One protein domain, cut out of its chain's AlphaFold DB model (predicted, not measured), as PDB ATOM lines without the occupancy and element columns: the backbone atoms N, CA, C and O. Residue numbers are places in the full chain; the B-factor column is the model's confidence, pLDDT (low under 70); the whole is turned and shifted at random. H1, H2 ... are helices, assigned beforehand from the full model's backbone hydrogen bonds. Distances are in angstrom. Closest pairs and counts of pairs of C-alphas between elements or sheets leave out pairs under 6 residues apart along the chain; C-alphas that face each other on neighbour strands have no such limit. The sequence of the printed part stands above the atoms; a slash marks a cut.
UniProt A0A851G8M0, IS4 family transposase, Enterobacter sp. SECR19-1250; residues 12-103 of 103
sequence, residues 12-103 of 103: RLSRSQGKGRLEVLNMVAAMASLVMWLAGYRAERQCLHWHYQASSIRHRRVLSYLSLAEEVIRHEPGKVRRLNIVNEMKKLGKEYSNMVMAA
ATOM      1  N   ARG A  12      28.699 -24.392  60.786       66.81
ATOM      2  CA  ARG A  12      30.111 -24.237  61.185       66.81
ATOM      3  C   ARG A  12      30.772 -22.949  60.673       66.81
ATOM      4  O   ARG A  12      31.644 -22.422  61.357       66.81
ATOM      5  N   LEU A  13      30.352 -22.419  59.522       63.88
ATOM      6  CA  LEU A  13      30.845 -21.142  58.987       63.88
ATOM      7  C   LEU A  13      30.377 -19.943  59.817       63.88
ATOM      8  O   LEU A  13      31.025 -18.903  59.779       63.88
ATOM      9  N   SER A  14      29.308 -20.077  60.613       65.69
ATOM     10  CA  SER A  14      28.833 -18.970  61.455       65.69
ATOM     11  C   SER A  14      29.792 -18.618  62.602       65.69
ATOM     12  O   SER A  14      29.592 -17.595  63.257       65.69
ATOM     13  N   ARG A  15      30.797 -19.477  62.883       65.50
ATOM     14  CA  ARG A  15      31.813 -19.358  63.958       65.50
ATOM     15  C   ARG A  15      31.236 -19.029  65.346       65.50
ATOM     16  O   ARG A  15      31.965 -18.607  66.240       65.50
ATOM     17  N   SER A  16      29.937 -19.234  65.543       65.94
ATOM     18  CA  SER A  16      29.220 -18.834  66.751       65.94
ATOM     19  C   SER A  16      29.412 -19.872  67.852       65.94
ATOM     20  O   SER A  16      29.086 -21.036  67.658       65.94
ATOM     21  N   GLN A  17      29.938 -19.446  69.004       66.88
ATOM     22  CA  GLN A  17      30.193 -20.310  70.171       66.88
ATOM     23  C   GLN A  17      29.128 -20.164  71.276       66.88
ATOM     24  O   GLN A  17      29.126 -20.909  72.251       66.88
ATOM     25  N   GLY A  18      28.215 -19.195  71.146       75.06
ATOM     26  CA  GLY A  18      27.140 -18.979  72.114       75.06
ATOM     27  C   GLY A  18      25.992 -19.966  71.906       75.06
ATOM     28  O   GLY A  18      25.401 -19.980  70.824       75.06
ATOM     29  N   LYS A  19      25.647 -20.742  72.945       74.19
ATOM     30  CA  LYS A  19      24.575 -21.759  72.911       74.19
ATOM     31  C   LYS A  19      23.250 -21.207  72.365       74.19
ATOM     32  O   LYS A  19      22.736 -21.754  71.398       74.19
ATOM     33  N   GLY A  20      22.791 -20.054  72.858       79.12
ATOM     34  CA  GLY A  20      21.540 -19.442  72.384       79.12
ATOM     35  C   GLY A  20      21.549 -19.042  70.900       79.12
ATOM     36  O   GLY A  20      20.543 -19.172  70.213       79.12
ATOM     37  N   ARG A  21      22.698 -18.619  70.347       79.38
ATOM     38  CA  ARG A  21      22.804 -18.311  68.907       79.38
ATOM     39  C   ARG A  21      22.774 -19.576  68.054       79.38
ATOM     40  O   ARG A  21      22.170 -19.569  66.987       79.38
ATOM     41  N   LEU A  22      23.420 -20.646  68.517       81.38
ATOM     42  CA  LEU A  22      23.400 -21.939  67.837       81.38
ATOM     43  C   LEU A  22      22.002 -22.562  67.843       81.38
ATOM     44  O   LEU A  22      21.603 -23.123  66.831       81.38
ATOM     45  N   GLU A  23      21.242 -22.416  68.927       84.06
ATOM     46  CA  GLU A  23      19.854 -22.886  69.009       84.06
ATOM     47  C   GLU A  23      18.954 -22.195  67.981       84.06
ATOM     48  O   GLU A  23      18.260 -22.872  67.222       84.06
ATOM     49  N   VAL A  24      19.022 -20.863  67.883       86.75
ATOM     50  CA  VAL A  24      18.253 -20.109  66.880       86.75
ATOM     51  C   VAL A  24      18.670 -20.500  65.460       86.75
ATOM     52  O   VAL A  24      17.813 -20.755  64.618       86.75
ATOM     53  N   LEU A  25      19.974 -20.603  65.187       84.56
ATOM     54  CA  LEU A  25      20.477 -21.028  63.876       84.56
ATOM     55  C   LEU A  25      20.027 -22.447  63.514       84.56
ATOM     56  O   LEU A  25      19.671 -22.700  62.365       84.56
ATOM     57  N   ASN A  26      20.008 -23.357  64.486       84.12
ATOM     58  CA  ASN A  26      19.539 -24.722  64.289       84.12
ATOM     59  C   ASN A  26      18.032 -24.764  64.010       84.12
ATOM     60  O   ASN A  26      17.593 -25.473  63.111       84.12
ATOM     61  N   MET A  27      17.241 -23.955  64.720       89.00
ATOM     62  CA  MET A  27      15.803 -23.839  64.474       89.00
ATOM     63  C   MET A  27      15.518 -23.316  63.061       89.00
ATOM     64  O   MET A  27      14.708 -23.889  62.331       89.00
ATOM     65  N   VAL A  28      16.234 -22.274  62.633       88.81
ATOM     66  CA  VAL A  28      16.118 -21.733  61.272       88.81
ATOM     67  C   VAL A  28      16.533 -22.775  60.230       88.81
ATOM     68  O   VAL A  28      15.821 -22.959  59.244       88.81
ATOM     69  N   ALA A  29      17.633 -23.499  60.455       87.25
ATOM     70  CA  ALA A  29      18.078 -24.570  59.564       87.25
ATOM     71  C   ALA A  29      17.055 -25.715  59.476       87.25
ATOM     72  O   ALA A  29      16.797 -26.225  58.386       87.25
ATOM     73  N   ALA A  30      16.412 -26.084  60.587       89.06
ATOM     74  CA  ALA A  30      15.359 -27.096  60.606       89.06
ATOM     75  C   ALA A  30      14.122 -26.646  59.811       89.06
ATOM     76  O   ALA A  30      13.623 -27.389  58.964       89.06
ATOM     77  N   MET A  31      13.664 -25.405  60.008       90.06
ATOM     78  CA  MET A  31      12.553 -24.842  59.234       90.06
ATOM     79  C   MET A  31      12.888 -24.766  57.740       90.06
ATOM     80  O   MET A  31      12.082 -25.173  56.902       90.06
ATOM     81  N   ALA A  32      14.094 -24.311  57.393       88.38
ATOM     82  CA  ALA A  32      14.561 -24.269  56.013       88.38
ATOM     83  C   ALA A  32      14.650 -25.674  55.394       88.38
ATOM     84  O   ALA A  32      14.234 -25.868  54.251       88.38
ATOM     85  N   SER A  33      15.112 -26.669  56.159       89.56
ATOM     86  CA  SER A  33      15.151 -28.075  55.735       89.56
ATOM     87  C   SER A  33      13.762 -28.597  55.384       89.56
ATOM     88  O   SER A  33      13.597 -29.241  54.352       89.56
ATOM     89  N   LEU A  34      12.758 -28.302  56.214       89.56
ATOM     90  CA  LEU A  34      11.372 -28.721  55.987       89.56
ATOM     91  C   LEU A  34      10.780 -28.086  54.725       89.56
ATOM     92  O   LEU A  34      10.145 -28.771  53.921       89.56
ATOM     93  N   VAL A  35      11.022 -26.791  54.511       89.25
ATOM     94  CA  VAL A  35      10.557 -26.089  53.306       89.25
ATOM     95  C   VAL A  35      11.241 -26.642  52.054       89.25
ATOM     96  O   VAL A  35      10.565 -26.916  51.061       89.25
ATOM     97  N   MET A  36      12.558 -26.863  52.099       89.44
ATOM     98  CA  MET A  36      13.289 -27.486  50.992       89.44
ATOM     99  C   MET A  36      12.800 -28.907  50.717       89.44
ATOM    100  O   MET A  36      12.619 -29.282  49.563       89.44
ATOM    101  N   TRP A  37      12.512 -29.690  51.754       92.00
ATOM    102  CA  TRP A  37      11.971 -31.036  51.597       92.00
ATOM    103  C   TRP A  37      10.622 -31.030  50.864       92.00
ATOM    104  O   TRP A  37      10.437 -31.788  49.912       92.00
ATOM    105  N   LEU A  38       9.708 -30.120  51.225       90.12
ATOM    106  CA  LEU A  38       8.423 -29.954  50.533       90.12
ATOM    107  C   LEU A  38       8.593 -29.497  49.078       90.12
ATOM    108  O   LEU A  38       7.871 -29.964  48.193       90.12
ATOM    109  N   ALA A  39       9.555 -28.610  48.812       89.25
ATOM    110  CA  ALA A  39       9.893 -28.194  47.454       89.25
ATOM    111  C   ALA A  39      10.406 -29.368  46.610       89.25
ATOM    112  O   ALA A  39       9.947 -29.556  45.482       89.25
ATOM    113  N   GLY A  40      11.280 -30.198  47.180       89.44
ATOM    114  CA  GLY A  40      11.785 -31.413  46.551       89.44
ATOM    115  C   GLY A  40      10.680 -32.428  46.274       89.44
ATOM    116  O   GLY A  40      10.612 -32.966  45.173       89.44
ATOM    117  N   TYR A  41       9.770 -32.645  47.224       90.12
ATOM    118  CA  TYR A  41       8.612 -33.529  47.048       90.12
ATOM    119  C   TYR A  41       7.714 -33.071  45.890       90.12
ATOM    120  O   TYR A  41       7.374 -33.849  44.996       90.12
ATOM    121  N   ARG A  42       7.394 -31.772  45.822       89.38
ATOM    122  CA  ARG A  42       6.633 -31.210  44.698       89.38
ATOM    123  C   ARG A  42       7.381 -31.351  43.366       89.38
ATOM    124  O   ARG A  42       6.745 -31.585  42.336       89.38
ATOM    125  N   ALA A  43       8.700 -31.167  43.367       87.62
ATOM    126  CA  ALA A  43       9.533 -31.297  42.175       87.62
ATOM    127  C   ALA A  43       9.609 -32.746  41.676       87.62
ATOM    128  O   ALA A  43       9.533 -32.984  40.470       87.62
ATOM    129  N   GLU A  44       9.685 -33.719  42.586       88.56
ATOM    130  CA  GLU A  44       9.654 -35.135  42.227       88.56
ATOM    131  C   GLU A  44       8.345 -35.495  41.527       88.56
ATOM    132  O   GLU A  44       8.377 -36.131  40.477       88.56
ATOM    133  N   ARG A  45       7.211 -35.018  42.048       85.06
ATOM    134  CA  ARG A  45       5.884 -35.249  41.457       85.06
ATOM    135  C   ARG A  45       5.684 -34.619  40.084       85.06
ATOM    136  O   ARG A  45       4.806 -35.043  39.343       85.06
ATOM    137  N   GLN A  46       6.475 -33.604  39.754       84.75
ATOM    138  CA  GLN A  46       6.546 -33.031  38.408       84.75
ATOM    139  C   GLN A  46       7.574 -33.753  37.525       84.75
ATOM    140  O   GLN A  46       7.893 -33.271  36.443       84.75
ATOM    141  N   CYS A  47       8.125 -34.878  37.991       83.31
ATOM    142  CA  CYS A  47       9.147 -35.659  37.305       83.31
ATOM    143  C   CYS A  47      10.437 -34.868  37.006       83.31
ATOM    144  O   CYS A  47      11.250 -35.295  36.190       83.31
ATOM    145  N   LEU A  48      10.676 -33.748  37.707       82.00
ATOM    146  CA  LEU A  48      11.853 -32.894  37.485       82.00
ATOM    147  C   LEU A  48      13.156 -33.572  37.911       82.00
ATOM    148  O   LEU A  48      14.226 -33.211  37.430       82.00
ATOM    149  N   HIS A  49      13.072 -34.585  38.773       79.62
ATOM    150  CA  HIS A  49      14.225 -35.373  39.194       79.62
ATOM    151  C   HIS A  49      14.961 -36.022  38.018       79.62
ATOM    152  O   HIS A  49      16.182 -36.104  38.065       79.62
ATOM    153  N   TRP A  50      14.266 -36.384  36.933       78.94
ATOM    154  CA  TRP A  50      14.905 -36.919  35.727       78.94
ATOM    155  C   TRP A  50      15.775 -35.905  34.989       78.94
ATOM    156  O   TRP A  50      16.747 -36.299  34.353       78.94
ATOM    157  N   HIS A  51      15.434 -34.618  35.059       81.94
ATOM    158  CA  HIS A  51      16.176 -33.565  34.367       81.94
ATOM    159  C   HIS A  51      17.471 -33.190  35.087       81.94
ATOM    160  O   HIS A  51      18.449 -32.850  34.430       81.94
ATOM    161  N   TYR A  52      17.490 -33.284  36.418       80.25
ATOM    162  CA  TYR A  52      18.666 -32.955  37.232       80.25
ATOM    163  C   TYR A  52      19.545 -34.167  37.549       80.25
ATOM    164  O   TYR A  52      20.622 -34.034  38.127       80.25
ATOM    165  N   GLN A  53      19.102 -35.371  37.190       78.50
ATOM    166  CA  GLN A  53      19.863 -36.580  37.439       78.50
ATOM    167  C   GLN A  53      20.894 -36.811  36.330       78.50
ATOM    168  O   GLN A  53      20.550 -37.053  35.177       78.50
ATOM    169  N   ALA A  54      22.174 -36.819  36.703       71.44
ATOM    170  CA  ALA A  54      23.262 -37.168  35.786       71.44
ATOM    171  C   ALA A  54      23.319 -38.678  35.476       71.44
ATOM    172  O   ALA A  54      23.813 -39.095  34.431       71.44
ATOM    173  N   SER A  55      22.831 -39.520  36.392       72.75
ATOM    174  CA  SER A  55      22.835 -40.976  36.233       72.75
ATOM    175  C   SER A  55      21.697 -41.455  35.328       72.75
ATOM    176  O   SER A  55      20.546 -41.076  35.522       72.75
ATOM    177  N   SER A  56      21.980 -42.403  34.433       69.94
ATOM    178  CA  SER A  56      21.006 -43.023  33.513       69.94
ATOM    179  C   SER A  56      19.939 -43.909  34.184       69.94
ATOM    180  O   SER A  56      19.047 -44.422  33.511       69.94
ATOM    181  N   ILE A  57      20.012 -44.100  35.503       74.00
ATOM    182  CA  ILE A  57      19.093 -44.931  36.291       74.00
ATOM    183  C   ILE A  57      17.696 -44.297  36.313       74.00
ATOM    184  O   ILE A  57      17.509 -43.287  36.979       74.00
ATOM    185  N   ARG A  58      16.711 -44.911  35.636       70.62
ATOM    186  CA  ARG A  58      15.339 -44.370  35.511       70.62
ATOM    187  C   ARG A  58      14.233 -45.050  36.326       70.62
ATOM    188  O   ARG A  58      13.065 -44.719  36.183       70.62
ATOM    189  N   HIS A  59      14.576 -46.006  37.185       74.94
ATOM    190  CA  HIS A  59      13.576 -46.771  37.946       74.94
ATOM    191  C   HIS A  59      13.370 -46.273  39.384       74.94
ATOM    192  O   HIS A  59      12.479 -46.755  40.075       74.94
ATOM    193  N   ARG A  60      14.209 -45.348  39.868       75.50
ATOM    194  CA  ARG A  60      14.137 -44.825  41.237       75.50
ATOM    195  C   ARG A  60      14.676 -43.407  41.321       75.50
ATOM    196  O   ARG A  60      15.582 -43.045  40.572       75.50
ATOM    197  N   ARG A  61      14.198 -42.653  42.309       78.38
ATOM    198  CA  ARG A  61      14.788 -41.368  42.681       78.38
ATOM    199  C   ARG A  61      16.197 -41.585  43.245       78.38
ATOM    200  O   ARG A  61      16.381 -42.344  44.197       78.38
ATOM    201  N   VAL A  62      17.189 -40.910  42.664       79.38
ATOM    202  CA  VAL A  62      18.586 -40.936  43.140       79.38
ATOM    203  C   VAL A  62      18.916 -39.720  44.008       79.38
ATOM    204  O   VAL A  62      19.612 -39.856  45.011       79.38
ATOM    205  N   LEU A  63      18.388 -38.542  43.663       81.12
ATOM    206  CA  LEU A  63      18.596 -37.317  44.436       81.12
ATOM    207  C   LEU A  63      17.724 -37.298  45.697       81.12
ATOM    208  O   LEU A  63      16.551 -37.671  45.669       81.12
ATOM    209  N   SER A  64      18.277 -36.820  46.811       85.94
ATOM    210  CA  SER A  64      17.460 -36.504  47.986       85.94
ATOM    211  C   SER A  64      16.501 -35.351  47.665       85.94
ATOM    212  O   SER A  64      16.783 -34.545  46.779       85.94
ATOM    213  N   TYR A  65      15.386 -35.219  48.391       88.56
ATOM    214  CA  TYR A  65      14.482 -34.078  48.191       88.56
ATOM    215  C   TYR A  65      15.166 -32.729  48.416       88.56
ATOM    216  O   TYR A  65      14.876 -31.781  47.698       88.56
ATOM    217  N   LEU A  66      16.092 -32.656  49.375       87.88
ATOM    218  CA  LEU A  66      16.871 -31.451  49.659       87.88
ATOM    219  C   LEU A  66      17.757 -31.083  48.463       87.88
ATOM    220  O   LEU A  66      17.686 -29.961  47.976       87.88
ATOM    221  N   SER A  67      18.512 -32.051  47.936       86.25
ATOM    222  CA  SER A  67      19.374 -31.843  46.764       86.25
ATOM    223  C   SER A  67      18.557 -31.511  45.514       86.25
ATOM    224  O   SER A  67      18.907 -30.613  44.763       86.25
ATOM    225  N   LEU A  68      17.427 -32.193  45.308       87.62
ATOM    226  CA  LEU A  68      16.527 -31.906  44.193       87.62
ATOM    227  C   LEU A  68      15.935 -30.495  44.294       87.62
ATOM    228  O   LEU A  68      15.840 -29.797  43.290       87.62
ATOM    229  N   ALA A  69      15.539 -30.068  45.493       88.44
ATOM    230  CA  ALA A  69      15.054 -28.716  45.719       88.44
ATOM    231  C   ALA A  69      16.140 -27.675  45.446       88.44
ATOM    232  O   ALA A  69      15.846 -26.666  44.813       88.44
ATOM    233  N   GLU A  70      17.378 -27.923  45.877       88.50
ATOM    234  CA  GLU A  70      18.511 -27.037  45.603       88.50
ATOM    235  C   GLU A  70      18.729 -26.856  44.094       88.50
ATOM    236  O   GLU A  70      18.804 -25.723  43.619       88.50
ATOM    237  N   GLU A  71      18.744 -27.950  43.329       88.44
ATOM    238  CA  GLU A  71      18.894 -27.903  41.868       88.44
ATOM    239  C   GLU A  71      17.735 -27.154  41.194       88.44
ATOM    240  O   GLU A  71      17.943 -26.303  40.325       88.44
ATOM    241  N   VAL A  72      16.499 -27.378  41.647       88.31
ATOM    242  CA  VAL A  72      15.330 -26.642  41.141       88.31
ATOM    243  C   VAL A  72      15.420 -25.155  41.486       88.31
ATOM    244  O   VAL A  72      15.062 -24.322  40.658       88.31
ATOM    245  N   ILE A  73      15.895 -24.782  42.676       88.00
ATOM    246  CA  ILE A  73      16.088 -23.374  43.057       88.00
ATOM    247  C   ILE A  73      17.182 -22.734  42.199       88.00
ATOM    248  O   ILE A  73      17.026 -21.588  41.776       88.00
ATOM    249  N   ARG A  74      18.263 -23.467  41.925       87.19
ATOM    250  CA  ARG A  74      19.405 -23.001  41.134       87.19
ATOM    251  C   ARG A  74      19.030 -22.729  39.680       87.19
ATOM    252  O   ARG A  74      19.467 -21.727  39.122       87.19
ATOM    253  N   HIS A  75      18.217 -23.595  39.081       86.75
ATOM    254  CA  HIS A  75      17.863 -23.503  37.664       86.75
ATOM    255  C   HIS A  75      16.521 -22.803  37.404       86.75
ATOM    256  O   HIS A  75      16.383 -22.083  36.419       86.75
ATOM    257  N   GLU A  76      15.522 -22.990  38.268       86.50
ATOM    258  CA  GLU A  76      14.148 -22.515  38.065       86.50
ATOM    259  C   GLU A  76      13.488 -22.036  39.379       86.50
ATOM    260  O   GLU A  76      12.452 -22.566  39.811       86.50
ATOM    261  N   PRO A  77      14.004 -20.965  40.014       85.50
ATOM    262  CA  PRO A  77      13.532 -20.507  41.327       85.50
ATOM    263  C   PRO A  77      12.043 -20.120  41.335       85.50
ATOM    264  O   PRO A  77      11.360 -20.222  42.358       85.50
ATOM    265  N   GLY A  78      11.489 -19.730  40.182       85.00
ATOM    266  CA  GLY A  78      10.068 -19.411  40.022       85.00
ATOM    267  C   GLY A  78       9.118 -20.594  40.265       85.00
ATOM    268  O   GLY A  78       7.933 -20.373  40.539       85.00
ATOM    269  N   LYS A  79       9.597 -21.843  40.186       82.06
ATOM    270  CA  LYS A  79       8.805 -23.042  40.518       82.06
ATOM    271  C   LYS A  79       8.650 -23.218  42.029       82.06
ATOM    272  O   LYS A  79       7.565 -23.582  42.479       82.06
ATOM    273  N   VAL A  80       9.686 -22.889  42.799       84.00
ATOM    274  CA  VAL A  80       9.657 -22.929  44.270       84.00
ATOM    275  C   VAL A  80       8.955 -21.704  44.843       84.00
ATOM    276  O   VAL A  80       8.166 -21.831  45.771       84.00
ATOM    277  N   ARG A  81       9.127 -20.519  44.245       83.25
ATOM    278  CA  ARG A  81       8.441 -19.294  44.698       83.25
ATOM    279  C   ARG A  81       6.912 -19.392  44.629       83.25
ATOM    280  O   ARG A  81       6.219 -18.777  45.428       83.25
ATOM    281  N   ARG A  82       6.386 -20.171  43.679       82.69
ATOM    282  CA  ARG A  82       4.944 -20.442  43.521       82.69
ATOM    283  C   ARG A  82       4.462 -21.641  44.347       82.69
ATOM    284  O   ARG A  82       3.346 -22.124  44.141       82.69
ATOM    285  N   LEU A  83       5.295 -22.164  45.245       83.62
ATOM    286  CA  LEU A  83       4.933 -23.276  46.105       83.62
ATOM    287  C   LEU A  83       3.931 -22.811  47.160       83.62
ATOM    288  O   LEU A  83       4.200 -21.922  47.962       83.62
ATOM    289  N   ASN A  84       2.766 -23.451  47.168       88.25
ATOM    290  CA  ASN A  84       1.780 -23.275  48.222       88.25
ATOM    291  C   ASN A  84       1.930 -24.428  49.219       88.25
ATOM    292  O   ASN A  84       1.509 -25.551  48.938       88.25
ATOM    293  N   ILE A  85       2.543 -24.133  50.369       86.69
ATOM    294  CA  ILE A  85       2.893 -25.114  51.409       86.69
ATOM    295  C   ILE A  85       1.656 -25.892  51.868       86.69
ATOM    296  O   ILE A  85       1.689 -27.117  51.933       86.69
ATOM    297  N   VAL A  86       0.537 -25.198  52.102       88.81
ATOM    298  CA  VAL A  86      -0.714 -25.807  52.580       88.81
ATOM    299  C   VAL A  86      -1.248 -26.829  51.578       88.81
ATOM    300  O   VAL A  86      -1.673 -27.921  51.960       88.81
ATOM    301  N   ASN A  87      -1.196 -26.507  50.285       90.25
ATOM    302  CA  ASN A  87      -1.651 -27.422  49.243       90.25
ATOM    303  C   ASN A  87      -0.752 -28.654  49.132       90.25
ATOM    304  O   ASN A  87      -1.267 -29.760  48.972       90.25
ATOM    305  N   GLU A  88       0.569 -28.491  49.223       88.62
ATOM    306  CA  GLU A  88       1.487 -29.635  49.183       88.62
ATOM    307  C   GLU A  88       1.326 -30.533  50.417       88.62
ATOM    308  O   GLU A  88       1.273 -31.751  50.268       88.62
ATOM    309  N   MET A  89       1.116 -29.958  51.605       89.75
ATOM    310  CA  MET A  89       0.824 -30.727  52.823       89.75
ATOM    311  C   MET A  89      -0.482 -31.520  52.718       89.75
ATOM    312  O   MET A  89      -0.512 -32.696  53.074       89.75
ATOM    313  N   LYS A  90      -1.558 -30.922  52.186       91.81
ATOM    314  CA  LYS A  90      -2.827 -31.637  51.954       91.81
ATOM    315  C   LYS A  90      -2.643 -32.827  51.018       91.81
ATOM    316  O   LYS A  90      -3.181 -33.903  51.269       91.81
ATOM    317  N   LYS A  91      -1.886 -32.642  49.933       90.12
ATOM    318  CA  LYS A  91      -1.622 -33.729  48.990       90.12
ATOM    319  C   LYS A  91      -0.770 -34.831  49.618       90.12
ATOM    320  O   LYS A  91      -1.082 -35.994  49.395       90.12
ATOM    321  N   LEU A  92       0.250 -34.467  50.395       90.00
ATOM    322  CA  LEU A  92       1.083 -35.419  51.124       90.00
ATOM    323  C   LEU A  92       0.243 -36.243  52.108       90.00
ATOM    324  O   LEU A  92       0.346 -37.464  52.125       90.00
ATOM    325  N   GLY A  93      -0.640 -35.593  52.873       90.81
ATOM    326  CA  GLY A  93      -1.549 -36.274  53.798       90.81
ATOM    327  C   GLY A  93      -2.499 -37.240  53.089       90.81
ATOM    328  O   GLY A  93      -2.699 -38.358  53.555       90.81
ATOM    329  N   LYS A  94      -3.030 -36.851  51.921       91.12
ATOM    330  CA  LYS A  94      -3.848 -37.742  51.087       91.12
ATOM    331  C   LYS A  94      -3.050 -38.945  50.583       91.12
ATOM    332  O   LYS A  94      -3.559 -40.055  50.594       91.12
ATOM    333  N   GLU A  95      -1.815 -38.731  50.143       89.81
ATOM    334  CA  GLU A  95      -0.953 -39.806  49.651       89.81
ATOM    335  C   GLU A  95      -0.598 -40.796  50.762       89.81
ATOM    336  O   GLU A  95      -0.738 -41.999  50.572       89.81
ATOM    337  N   TYR A  96      -0.248 -40.295  51.949       89.25
ATOM    338  CA  TYR A  96      -0.022 -41.126  53.129       89.25
ATOM    339  C   TYR A  96      -1.274 -41.916  53.518       89.25
ATOM    340  O   TYR A  96      -1.201 -43.125  53.710       89.25
ATOM    341  N   SER A  97      -2.439 -41.260  53.569       91.94
ATOM    342  CA  SER A  97      -3.709 -41.936  53.842       91.94
ATOM    343  C   SER A  97      -3.997 -43.030  52.817       91.94
ATOM    344  O   SER A  97      -4.411 -44.113  53.206       91.94
ATOM    345  N   ASN A  98      -3.737 -42.785  51.532       91.12
ATOM    346  CA  ASN A  98      -3.892 -43.802  50.499       91.12
ATOM    347  C   ASN A  98      -2.923 -44.975  50.702       91.12
ATOM    348  O   ASN A  98      -3.342 -46.108  50.535       91.12
ATOM    349  N   MET A  99      -1.660 -44.731  51.069       89.62
ATOM    350  CA  MET A  99      -0.700 -45.814  51.337       89.62
ATOM    351  C   MET A  99      -1.110 -46.666  52.540       89.62
ATOM    352  O   MET A  99      -0.972 -47.880  52.493       89.62
ATOM    353  N   VAL A 100      -1.607 -46.035  53.607       90.00
ATOM    354  CA  VAL A 100      -2.016 -46.732  54.836       90.00
ATOM    355  C   VAL A 100      -3.327 -47.492  54.648       90.00
ATOM    356  O   VAL A 100      -3.464 -48.583  55.178       90.00
ATOM    357  N   MET A 101      -4.282 -46.932  53.902       79.06
ATOM    358  CA  MET A 101      -5.609 -47.537  53.701       79.06
ATOM    359  C   MET A 101      -5.665 -48.505  52.509       79.06
ATOM    360  O   MET A 101      -6.667 -49.194  52.342       79.06
ATOM    361  N   ALA A 102      -4.641 -48.518  51.650       65.69
ATOM    362  CA  ALA A 102      -4.484 -49.499  50.573       65.69
ATOM    363  C   ALA A 102      -3.620 -50.711  50.976       65.69
ATOM    364  O   ALA A 102      -3.420 -51.596  50.142       65.69
ATOM    365  N   ALA A 103      -3.093 -50.724  52.205       53.12
ATOM    366  CA  ALA A 103      -2.406 -51.853  52.833       53.12
ATOM    367  C   ALA A 103      -3.390 -52.669  53.682       53.12
ATOM    368  O   ALA A 103      -3.208 -53.905  53.737       53.12
TER     369      ALA A 103
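What this domain is: This is residues 12 to 103 of the 103 residues of the protein "IS4 family transposase" of Enterobacter sp. SECR19-1250 (UniProt A0A851G8M0). One long helix, H1, makes the long axis, and the other parts gather about its second half: H3 crosses it there, and the chain from H3 through the short H4 to H5 wraps round H1, so that H3 and the first turns of H5 lie on opposite sides of it. The far part of H5 with the tail, residues 93 to 103, sticks out as an arm, and residues 26 to 31 of H1 stand free. The printed part has 92 residues with five named helices, H1 to H5 in order along the chain, and no named strand; the class is all helix. The whole is loose, with a radius of gyration of the C-alphas of 16.2 A, and spans 47 by 34 by 26 A.

How they stand to each other: H1, residues 19 to 45, and H2, residues 49 to 52, are close but not clearly touching; their closest C-alphas, those of Ala 43 and His 49, are 6.9 A apart. H3, residues 65 to 75, is the hub, touching three other helices. H1 touches H3 with residues 33 to 44 alone; the closest C-alphas, those of Gly 40 and Tyr 65, are 4.1 A apart, and the helices are about perpendicular at 78 degrees. H2 and H3 only just touch, with 3 pairs of C-alphas within 8 A, the closest those of His 49 and Leu 68 at 6.5 A. H4, residues 77 to 81, and H3 touch only at the corner, the closest C-alphas being those of Ile 73 and Val 80 at 6.6 A. H1 and H4 are close but not clearly touching, with the closest C-alphas, of Ala 39 and Val 80, 6.2 A apart. Residues 85 to 89 of H5, residues 85 to 101, touch residues 35 to 42 of H1; the closest C-alphas, those of Arg 42 and Glu 88, are 7.0 A apart. H1 and H5 run the same way at a steep tilt of 68 degrees, only just short of about perpendicular. H5 is apart from H2, H3 and H4. In H1, H3, H4 and H5 every O i to N i+4 pair is within hydrogen-bond range; H2 is too short for such a pair.

Where its parts are: H1 begins at C-alpha 19, (24.575, -21.759, 72.911), and is 39.0 A long. H3 begins at C-alpha 65, (14.482, -34.078, 48.191), and is 15.3 A long. H5, 24.1 A long, ends at C-alpha 101, (-5.609, -47.537, 53.701). H2 and H4 have four and five residues.

The domain as a whole: The C-alphas farthest apart, those of Gln 17 and Ala 102, are 49.4 A from each other. The printed part has no cut. The link from H2 to H3, residues 53 to 64, is long; the other links are tight. The mean pLDDT of the printed part is 83.3, and residues 12 to 17, 56 and 102 to 103 are under 70.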